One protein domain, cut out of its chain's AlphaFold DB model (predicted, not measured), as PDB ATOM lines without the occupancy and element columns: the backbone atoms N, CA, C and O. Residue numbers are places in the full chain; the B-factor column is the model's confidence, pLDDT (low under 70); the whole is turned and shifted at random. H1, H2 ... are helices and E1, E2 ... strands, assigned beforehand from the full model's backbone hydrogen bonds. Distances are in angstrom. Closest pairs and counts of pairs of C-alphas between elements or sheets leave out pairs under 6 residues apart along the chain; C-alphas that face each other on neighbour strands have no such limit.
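This is residues 132 to 208 of the 576 residues of an uncharacterized protein of Gregarina niphandrodes (UniProt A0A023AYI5). H1 and H2 form a helical hairpin, with H3 at its open end and H4 making a corner with H2 at the other. The printed part, 77 residues and mostly helix, runs H1, H2, H3, E1, H4. Only just compact, close to loose, with C-alpha radius of gyration 13.3 A, it spans 38 by 27 by 19 A.

H1, residues 133 to 148, begins at C-alpha 133 (149.340, -33.326, -231.646) and is 22.3 A long. H2 is 156 to 166, H3 169 to 179, E1 185 to 188 and H4 194 to 203, ending at (145.869, -29.885, -256.930).

H1 and H2 touch at a steep tilt of 43 degrees, opposite ways, closest at C-alphas Leu 142 and Ile 166, 7.2 A. H4 touches H2 about perpendicular, at 88 degrees, closest at C-alphas Pro 194 and Pro 156, 5.3 A. In H1, H2 and H4 every O i to N i+4 pair is within hydrogen-bond range; in H3, 6 of 7.

The printed part has no cut; 29 residues are under pLDDT 70.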
ATOM      1  N   SER A 132     153.348 -33.483-234.489       88.00
ATOM      2  CA  SER A 132     152.853 -33.051-233.183       88.00
ATOM      3  C   SER A 132     151.325 -33.130-233.099       88.00
ATOM      4  O   SER A 132     150.604 -32.954-234.084       88.00
ATOM      5  N   LYS A 133     150.796 -33.334-231.886       82.25
ATOM      6  CA  LYS A 133     149.340 -33.326-231.646       82.25
ATOM      7  C   LYS A 133     148.697 -31.998-232.068       82.25
ATOM      8  O   LYS A 133     147.579 -32.002-232.581       82.25
ATOM      9  N   ALA A 134     149.422 -30.887-231.912       80.94
ATOM     10  CA  ALA A 134     148.999 -29.562-232.350       80.94
ATOM     11  C   ALA A 134     148.829 -29.478-233.880       80.94
ATOM     12  O   ALA A 134     147.793 -29.013-234.346       80.94
ATOM     13  N   GLU A 135     149.785 -29.984-234.668       83.88
ATOM     14  CA  GLU A 135     149.672 -30.033-236.136       83.88
ATOM     15  C   GLU A 135     148.480 -30.877-236.594       83.88
ATOM     16  O   GLU A 135     147.718 -30.441-237.459       83.88
ATOM     17  N   VAL A 136     148.275 -32.054-235.991       84.88
ATOM     18  CA  VAL A 136     147.135 -32.930-236.315       84.88
ATOM     19  C   VAL A 136     145.804 -32.243-235.988       84.88
ATOM     20  O   VAL A 136     144.882 -32.282-236.807       84.88
ATOM     21  N   ALA A 137     145.697 -31.571-234.837       83.44
ATOM     22  CA  ALA A 137     144.498 -30.831-234.442       83.44
ATOM     23  C   ALA A 137     144.210 -29.644-235.379       83.44
ATOM     24  O   ALA A 137     143.092 -29.509-235.884       83.44
ATOM     25  N   VAL A 138     145.225 -28.826-235.674       85.06
ATOM     26  CA  VAL A 138     145.145 -27.680-236.595       85.06
ATOM     27  C   VAL A 138     144.735 -28.123-238.000       85.06
ATOM     28  O   VAL A 138     143.796 -27.563-238.570       85.06
ATOM     29  N   PHE A 139     145.387 -29.150-238.552       87.62
ATOM     30  CA  PHE A 139     145.075 -29.670-239.885       87.62
ATOM     31  C   PHE A 139     143.657 -30.249-239.949       87.62
ATOM     32  O   PHE A 139     142.903 -29.936-240.872       87.62
ATOM     33  N   SER A 140     143.245 -31.014-238.934       84.19
ATOM     34  CA  SER A 140     141.886 -31.567-238.847       84.19
ATOM     35  C   SER A 140     140.818 -30.470-238.770       84.19
ATOM     36  O   SER A 140     139.769 -30.577-239.408       84.19
ATOM     37  N   GLN A 141     141.081 -29.390-238.026       85.81
ATOM     38  CA  GLN A 141     140.171 -28.248-237.912       85.81
ATOM     39  C   GLN A 141     140.075 -27.457-239.229       85.81
ATOM     40  O   GLN A 141     138.975 -27.060-239.618       85.81
ATOM     41  N   LEU A 142     141.193 -27.285-239.944       91.75
ATOM     42  CA  LEU A 142     141.235 -26.663-241.272       91.75
ATOM     43  C   LEU A 142     140.448 -27.477-242.306       91.75
ATOM     44  O   LEU A 142     139.565 -26.930-242.967       91.75
ATOM     45  N   MET A 143     140.707 -28.783-242.405       88.56
ATOM     46  CA  MET A 143     140.025 -29.659-243.363       88.56
ATOM     47  C   MET A 143     138.522 -29.763-243.078       88.56
ATOM     48  O   MET A 143     137.725 -29.694-244.014       88.56
ATOM     49  N   ARG A 144     138.113 -29.833-241.801       90.75
ATOM     50  CA  ARG A 144     136.692 -29.769-241.418       90.75
ATOM     51  C   ARG A 144     136.047 -28.458-241.878       90.75
ATOM     52  O   ARG A 144     134.994 -28.502-242.499       90.75
ATOM     53  N   ARG A 145     136.678 -27.300-241.649       88.69
ATOM     54  CA  ARG A 145     136.080 -26.003-242.023       88.69
ATOM     55  C   ARG A 145     136.051 -25.720-243.521       88.69
ATOM     56  O   ARG A 145     135.117 -25.063-243.970       88.69
ATOM     57  N   LEU A 146     137.010 -26.228-244.294       89.94
ATOM     58  CA  LEU A 146     136.946 -26.180-245.759       89.94
ATOM     59  C   LEU A 146     135.761 -27.007-246.293       89.94
ATOM     60  O   LEU A 146     135.066 -26.558-247.204       89.94
ATOM     61  N   ALA A 147     135.489 -28.165-245.682       88.50
ATOM     62  CA  ALA A 147     134.346 -29.012-246.021       88.50
ATOM     63  C   ALA A 147     132.994 -28.413-245.583       88.50
ATOM     64  O   ALA A 147     132.075 -28.339-246.397       88.50
ATOM     65  N   ASP A 148     132.882 -27.937-244.336       92.00
ATOM     66  CA  ASP A 148     131.656 -27.351-243.762       92.00
ATOM     67  C   ASP A 148     131.127 -26.151-244.572       92.00
ATOM     68  O   ASP A 148     129.928 -25.865-244.559       92.00
ATOM     69  N   LEU A 149     132.022 -25.430-245.255       92.62
ATOM     70  CA  LEU A 149     131.717 -24.232-246.041       92.62
ATOM     71  C   LEU A 149     131.631 -24.499-247.558       92.62
ATOM     72  O   LEU A 149     131.493 -23.549-248.326       92.62
ATOM     73  N   GLU A 150     131.688 -25.770-247.983       94.56
ATOM     74  CA  GLU A 150     131.659 -26.221-249.391       94.56
ATOM     75  C   GLU A 150     132.657 -25.454-250.297       94.56
ATOM     76  O   GLU A 150     132.375 -25.167-251.462       94.56
ATOM     77  N   LEU A 151     133.833 -25.093-249.760       91.31
ATOM     78  CA  LEU A 151     134.782 -24.205-250.436       91.31
ATOM     79  C   LEU A 151     135.650 -24.919-251.471       91.31
ATOM     80  O   LEU A 151     136.327 -25.907-251.186       91.31
ATOM     81  N   ASP A 152     135.684 -24.344-252.670       85.75
ATOM     82  CA  ASP A 152     136.465 -24.826-253.801       85.75
ATOM     83  C   ASP A 152     137.587 -23.853-254.208       85.75
ATOM     84  O   ASP A 152     137.755 -22.754-253.672       85.75
ATOM     85  N   ALA A 153     138.351 -24.249-255.228       79.50
ATOM     86  CA  ALA A 153     139.451 -23.465-255.786       79.50
ATOM     87  C   ALA A 153     139.036 -22.129-256.445       79.50
ATOM     88  O   ALA A 153     139.897 -21.447-257.006       79.50
ATOM     89  N   THR A 154     137.757 -21.732-256.427       85.00
ATOM     90  CA  THR A 154     137.311 -20.433-256.954       85.00
ATOM     91  C   THR A 154     137.321 -19.321-255.899       85.00
ATOM     92  O   THR A 154     137.457 -18.155-256.279       85.00
ATOM     93  N   GLN A 155     137.281 -19.658-254.600       88.38
ATOM     94  CA  GLN A 155     137.055 -18.717-253.485       88.38
ATOM     95  C   GLN A 155     138.261 -18.579-252.519       88.38
ATOM     96  O   GLN A 155     138.146 -18.890-251.330       88.38
ATOM     97  N   PRO A 156     139.435 -18.087-252.972       83.06
ATOM     98  CA  PRO A 156     140.624 -17.993-252.121       83.06
ATOM     99  C   PRO A 156     140.462 -17.003-250.957       83.06
ATOM    100  O   PRO A 156     140.950 -17.274-249.865       83.06
ATOM    101  N   GLU A 157     139.711 -15.911-251.146       84.56
ATOM    102  CA  GLU A 157     139.406 -14.928-250.091       84.56
ATOM    103  C   GLU A 157     138.685 -15.577-248.897       84.56
ATOM    104  O   GLU A 157     138.975 -15.277-247.741       84.56
ATOM    105  N   ALA A 158     137.771 -16.521-249.143       84.88
ATOM    106  CA  ALA A 158     137.084 -17.248-248.075       84.88
ATOM    107  C   ALA A 158     138.028 -18.210-247.327       84.88
ATOM    108  O   ALA A 158     137.893 -18.402-246.121       84.88
ATOM    109  N   CYS A 159     139.035 -18.753-248.015       83.44
ATOM    110  CA  CYS A 159     140.064 -19.585-247.398       83.44
ATOM    111  C   CYS A 159     141.030 -18.753-246.540       83.44
ATOM    112  O   CYS A 159     141.389 -19.184-245.447       83.44
ATOM    113  N   GLU A 160     141.390 -17.537-246.962       83.06
ATOM    114  CA  GLU A 160     142.140 -16.583-246.130       83.06
ATOM    115  C   GLU A 160     141.343 -16.183-244.871       83.06
ATOM    116  O   GLU A 160     141.902 -16.111-243.773       83.06
ATOM    117  N   ASN A 161     140.019 -16.025-244.987       86.75
ATOM    118  CA  ASN A 161     139.133 -15.825-243.834       86.75
ATOM    119  C   ASN A 161     139.096 -17.047-242.888       86.75
ATOM    120  O   ASN A 161     139.068 -16.865-241.675       86.75
ATOM    121  N   ILE A 162     139.164 -18.288-243.389       88.81
ATOM    122  CA  ILE A 162     139.277 -19.493-242.536       88.81
ATOM    123  C   ILE A 162     140.643 -19.574-241.855       88.81
ATOM    124  O   ILE A 162     140.716 -19.865-240.663       88.81
ATOM    125  N   ILE A 163     141.725 -19.306-242.585       85.69
ATOM    126  CA  ILE A 163     143.090 -19.304-242.046       85.69
ATOM    127  C   ILE A 163     143.200 -18.237-240.946       85.69
ATOM    128  O   ILE A 163     143.685 -18.530-239.857       85.69
ATOM    129  N   SER A 164     142.649 -17.041-241.154       83.38
ATOM    130  CA  SER A 164     142.589 -15.998-240.119       83.38
ATOM    131  C   SER A 164     141.536 -16.233-239.020       83.38
ATOM    132  O   SER A 164     141.665 -15.644-237.946       83.38
ATOM    133  N   GLU A 165     140.552 -17.125-239.202       87.81
ATOM    134  CA  GLU A 165     139.709 -17.628-238.102       87.81
ATOM    135  C   GLU A 165     140.488 -18.626-237.227       87.81
ATOM    136  O   GLU A 165     140.515 -18.473-236.007       87.81
ATOM    137  N   ILE A 166     141.133 -19.627-237.836       85.25
ATOM    138  CA  ILE A 166     141.813 -20.745-237.151       85.25
ATOM    139  C   ILE A 166     143.122 -20.300-236.495       85.25
ATOM    140  O   ILE A 166     143.364 -20.623-235.337       85.25
ATOM    141  N   PHE A 167     143.945 -19.519-237.194       87.19
ATOM    142  CA  PHE A 167     145.175 -18.929-236.649       87.19
ATOM    143  C   PHE A 167     144.938 -17.531-236.049       87.19
ATOM    144  O   PHE A 167     145.874 -16.833-235.660       87.19
ATOM    145  N   GLY A 168     143.675 -17.101-235.958       89.06
ATOM    146  CA  GLY A 168     143.287 -15.851-235.312       89.06
ATOM    147  C   GLY A 168     143.545 -15.884-233.806       89.06
ATOM    148  O   GLY A 168     143.386 -16.916-233.155       89.06
ATOM    149  N   ARG A 169     143.887 -14.727-233.217       66.12
ATOM    150  CA  ARG A 169     144.371 -14.616-231.822       66.12
ATOM    151  C   ARG A 169     143.516 -15.370-230.782       66.12
ATOM    152  O   ARG A 169     144.076 -16.024-229.916       66.12
ATOM    153  N   ARG A 170     142.181 -15.356-230.917       68.56
ATOM    154  CA  ARG A 170     141.255 -16.061-230.001       68.56
ATOM    155  C   ARG A 170     141.239 -17.589-230.148       68.56
ATOM    156  O   ARG A 170     140.803 -18.274-229.231       68.56
ATOM    157  N   ARG A 171     141.637 -18.132-231.303       71.62
ATOM    158  CA  ARG A 171     141.715 -19.584-231.536       71.62
ATOM    159  C   ARG A 171     143.052 -20.167-231.119       71.62
ATOM    160  O   ARG A 171     143.051 -21.299-230.665       71.62
ATOM    161  N   ALA A 172     144.144 -19.404-231.179       69.25
ATOM    162  CA  ALA A 172     145.411 -19.808-230.565       69.25
ATOM    163  C   ALA A 172     145.245 -20.043-229.048       69.25
ATOM    164  O   ALA A 172     145.636 -21.087-228.536       69.25
ATOM    165  N   GLU A 173     144.556 -19.121-228.363       73.62
ATOM    166  CA  GLU A 173     144.173 -19.236-226.944       73.62
ATOM    167  C   GLU A 173     143.316 -20.490-226.657       73.62
ATOM    168  O   GLU A 173     143.476 -21.127-225.619       73.62
ATOM    169  N   GLN A 174     142.426 -20.874-227.583       73.94
ATOM    170  CA  GLN A 174     141.598 -22.082-227.460       73.94
ATOM    171  C   GLN A 174     142.380 -23.369-227.779       73.94
ATOM    172  O   GLN A 174     142.219 -24.363-227.079       73.94
ATOM    173  N   LEU A 175     143.245 -23.357-228.797       70.38
ATOM    174  CA  LEU A 175     144.075 -24.500-229.191       70.38
ATOM    175  C   LEU A 175     145.041 -24.904-228.075       70.38
ATOM    176  O   LEU A 175     145.117 -26.088-227.776       70.38
ATOM    177  N   ALA A 176     145.688 -23.946-227.402       74.00
ATOM    178  CA  ALA A 176     146.544 -24.223-226.240       74.00
ATOM    179  C   ALA A 176     145.779 -24.882-225.068       74.00
ATOM    180  O   ALA A 176     146.334 -25.680-224.311       74.00
ATOM    181  N   LEU A 177     144.481 -24.579-224.932       78.62
ATOM    182  CA  LEU A 177     143.598 -25.190-223.935       78.62
ATOM    183  C   LEU A 177     143.096 -26.584-224.367       78.62
ATOM    184  O   LEU A 177     142.821 -27.421-223.512       78.62
ATOM    185  N   GLU A 178     143.013 -26.849-225.675       74.88
ATOM    186  CA  GLU A 178     142.659 -28.156-226.252       74.88
ATOM    187  C   GLU A 178     143.862 -29.120-226.359       74.88
ATOM    188  O   GLU A 178     143.662 -30.333-226.289       74.88
ATOM    189  N   THR A 179     145.103 -28.626-226.486       79.19
ATOM    190  CA  THR A 179     146.327 -29.458-226.486       79.19
ATOM    191  C   THR A 179     146.797 -29.844-225.084       79.19
ATOM    192  O   THR A 179     147.310 -30.949-224.916       79.19
ATOM    193  N   GLY A 180     146.570 -28.982-224.086       62.78
ATOM    194  CA  GLY A 180     146.842 -29.247-222.669       62.78
ATOM    195  C   GLY A 180     148.267 -28.891-222.235       62.78
ATOM    196  O   GLY A 180     149.179 -29.691-222.391       62.78
ATOM    197  N   GLU A 181     148.428 -27.694-221.660       54.81
ATOM    198  CA  GLU A 181     149.674 -27.095-221.120       54.81
ATOM    199  C   GLU A 181     150.863 -26.923-222.092       54.81
ATOM    200  O   GLU A 181     151.733 -26.094-221.825       54.81
ATOM    201  N   ASP A 182     150.864 -27.572-223.259       57.53
ATOM    202  CA  ASP A 182     151.725 -27.203-224.385       57.53
ATOM    203  C   ASP A 182     151.348 -25.788-224.889       57.53
ATOM    204  O   ASP A 182     150.444 -25.619-225.713       57.53
ATOM    205  N   GLU A 183     152.047 -24.757-224.396       58.16
ATOM    206  CA  GLU A 183     151.974 -23.361-224.867       58.16
ATOM    207  C   GLU A 183     152.573 -23.235-226.286       58.16
ATOM    208  O   GLU A 183     153.681 -22.738-226.503       58.16
ATOM    209  N   VAL A 184     151.839 -23.728-227.287       60.75
ATOM    210  CA  VAL A 184     152.269 -23.722-228.690       60.75
ATOM    211  C   VAL A 184     152.037 -22.352-229.329       60.75
ATOM    212  O   VAL A 184     150.921 -22.004-229.726       60.75
ATOM    213  N   ALA A 185     153.111 -21.587-229.521       63.88
ATOM    214  CA  ALA A 185     153.058 -20.349-230.291       63.88
ATOM    215  C   ALA A 185     153.071 -20.661-231.800       63.88
ATOM    216  O   ALA A 185     154.121 -20.862-232.413       63.88
ATOM    217  N   VAL A 186     151.880 -20.703-232.405       62.72
ATOM    218  CA  VAL A 186     151.693 -20.903-233.851       62.72
ATOM    219  C   VAL A 186     151.813 -19.565-234.590       62.72
ATOM    220  O   VAL A 186     150.890 -18.751-234.578       62.72
ATOM    221  N   VAL A 187     152.945 -19.331-235.257       64.44
ATOM    222  CA  VAL A 187     153.227 -18.083-235.987       64.44
ATOM    223  C   VAL A 187     153.133 -18.317-237.494       64.44
ATOM    224  O   VAL A 187     154.054 -18.846-238.125       64.44
ATOM    225  N   TYR A 188     152.020 -17.886-238.095       61.69
ATOM    226  CA  TYR A 188     151.845 -17.930-239.547       61.69
ATOM    227  C   TYR A 188     152.559 -16.756-240.230       61.69
ATOM    228  O   TYR A 188     152.141 -15.600-240.125       61.69
ATOM    229  N   SER A 189     153.669 -17.040-240.916       44.56
ATOM    230  CA  SER A 189     154.591 -16.006-241.405       44.56
ATOM    231  C   SER A 189     154.189 -15.436-242.775       44.56
ATOM    232  O   SER A 189     154.776 -15.757-243.816       44.56
ATOM    233  N   GLY A 190     153.205 -14.533-242.753       59.47
ATOM    234  CA  GLY A 190     152.817 -13.647-243.862       59.47
ATOM    235  C   GLY A 190     151.688 -14.173-244.754       59.47
ATOM    236  O   GLY A 190     151.259 -15.313-244.623       59.47
ATOM    237  N   CYS A 191     151.219 -13.340-245.685       56.38
ATOM    238  CA  CYS A 191     150.082 -13.658-246.554       56.38
ATOM    239  C   CYS A 191     150.354 -14.855-247.482       56.38
ATOM    240  O   CYS A 191     151.489 -15.070-247.921       56.38
ATOM    241  N   LEU A 192     149.294 -15.597-247.805       61.88
ATOM    242  CA  LEU A 192     149.230 -16.447-248.994       61.88
ATOM    243  C   LEU A 192     148.744 -15.589-250.153       61.88
ATOM    244  O   LEU A 192     147.746 -14.884-250.003       61.88
ATOM    245  N   GLU A 193     149.388 -15.676-251.310       74.12
ATOM    246  CA  GLU A 193     148.800 -15.066-252.502       74.12
ATOM    247  C   GLU A 193     147.537 -15.852-252.903       74.12
ATOM    248  O   GLU A 193     147.549 -17.090-252.864       74.12
ATOM    249  N   PRO A 194     146.442 -15.198-253.341       63.97
ATOM    250  CA  PRO A 194     145.214 -15.891-253.732       63.97
ATOM    251  C   PRO A 194     145.446 -17.004-254.762       63.97
ATOM    252  O   PRO A 194     144.789 -18.042-254.715       63.97
ATOM    253  N   GLU A 195     146.423 -16.830-255.654       62.56
ATOM    254  CA  GLU A 195     146.770 -17.825-256.671       62.56
ATOM    255  C   GLU A 195     147.585 -19.008-256.123       62.56
ATOM    256  O   GLU A 195     147.512 -20.100-256.692       62.56
ATOM    257  N   GLU A 196     148.282 -18.866-254.988       72.50
ATOM    258  CA  GLU A 196     148.808 -20.017-254.244       72.50
ATOM    259  C   GLU A 196     147.648 -20.840-253.683       72.50
ATOM    260  O   GLU A 196     147.622 -22.057-253.862       72.50
ATOM    261  N   ILE A 197     146.645 -20.196-253.074       70.00
ATOM    262  CA  ILE A 197     145.456 -20.878-252.537       70.00
ATOM    263  C   ILE A 197     144.698 -21.605-253.659       70.00
ATOM    264  O   ILE A 197     144.439 -22.806-253.548       70.00
ATOM    265  N   ARG A 198     144.404 -20.923-254.778       57.97
ATOM    266  CA  ARG A 198     143.757 -21.549-255.949       57.97
ATOM    267  C   ARG A 198     144.580 -22.707-256.516       57.97
ATOM    268  O   ARG A 198     144.002 -23.698-256.956       57.97
ATOM    269  N   THR A 199     145.910 -22.612-256.488       62.31
ATOM    270  CA  THR A 199     146.816 -23.688-256.919       62.31
ATOM    271  C   THR A 199     146.713 -24.907-256.002       62.31
ATOM    272  O   THR A 199     146.478 -26.008-256.497       62.31
ATOM    273  N   HIS A 200     146.802 -24.735-254.680       61.78
ATOM    274  CA  HIS A 200     146.696 -25.853-253.734       61.78
ATOM    275  C   HIS A 200     145.317 -26.520-253.787       61.78
ATOM    276  O   HIS A 200     145.243 -27.741-253.874       61.78
ATOM    277  N   LEU A 201     144.227 -25.749-253.837       63.25
ATOM    278  CA  LEU A 201     142.867 -26.299-253.942       63.25
ATOM    279  C   LEU A 201     142.578 -26.955-255.304       63.25
ATOM    280  O   LEU A 201     141.739 -27.848-255.384       63.25
ATOM    281  N   ARG A 202     143.270 -26.550-256.378       54.28
ATOM    282  CA  ARG A 202     143.197 -27.208-257.696       54.28
ATOM    283  C   ARG A 202     143.951 -28.541-257.734       54.28
ATOM    284  O   ARG A 202     143.556 -29.413-258.506       54.28
ATOM    285  N   TYR A 203     145.030 -28.681-256.961       48.53
ATOM    286  CA  TYR A 203     145.869 -29.885-256.930       48.53
ATOM    287  C   TYR A 203     145.632 -30.796-255.714       48.53
ATOM    288  O   TYR A 203     146.150 -31.911-255.694       48.53
ATOM    289  N   ALA A 204     144.798 -30.388-254.753       48.94
ATOM    290  CA  ALA A 204     144.163 -31.297-253.803       48.94
ATOM    291  C   ALA A 204     143.439 -32.403-254.591       48.94
ATOM    292  O   ALA A 204     142.605 -32.124-255.456       48.94
ATOM    293  N   SER A 205     143.835 -33.658-254.372       40.72
ATOM    294  CA  SER A 205     143.572 -34.723-255.340       40.72
ATOM    295  C   SER A 205     142.091 -35.113-255.423       40.72
ATOM    296  O   SER A 205     141.299 -34.930-254.497       40.72
ATOM    297  N   ALA A 206     141.699 -35.708-256.554       42.41
ATOM    298  CA  ALA A 206     140.338 -36.219-256.748       42.41
ATOM    299  C   ALA A 206     139.947 -37.307-255.719       42.41
ATOM    300  O   ALA A 206     138.760 -37.555-255.512       42.41
ATOM    301  N   GLU A 207     140.943 -37.904-255.060       41.50
ATOM    302  CA  GLU A 207     140.851 -38.956-254.041       41.50
ATOM    303  C   GLU A 207     140.210 -38.478-252.728       41.50
ATOM    304  O   GLU A 207     139.747 -39.305-251.952       41.50
ATOM    305  N   TRP A 208     140.121 -37.164-252.485       40.31
ATOM    306  CA  TRP A 208     139.433 -36.612-251.307       40.31
ATOM    307  C   TRP A 208     137.906 -36.571-251.463       40.31
ATOM    308  O   TRP A 208     137.184 -36.489-250.474       40.31
TER     309      TRP A 208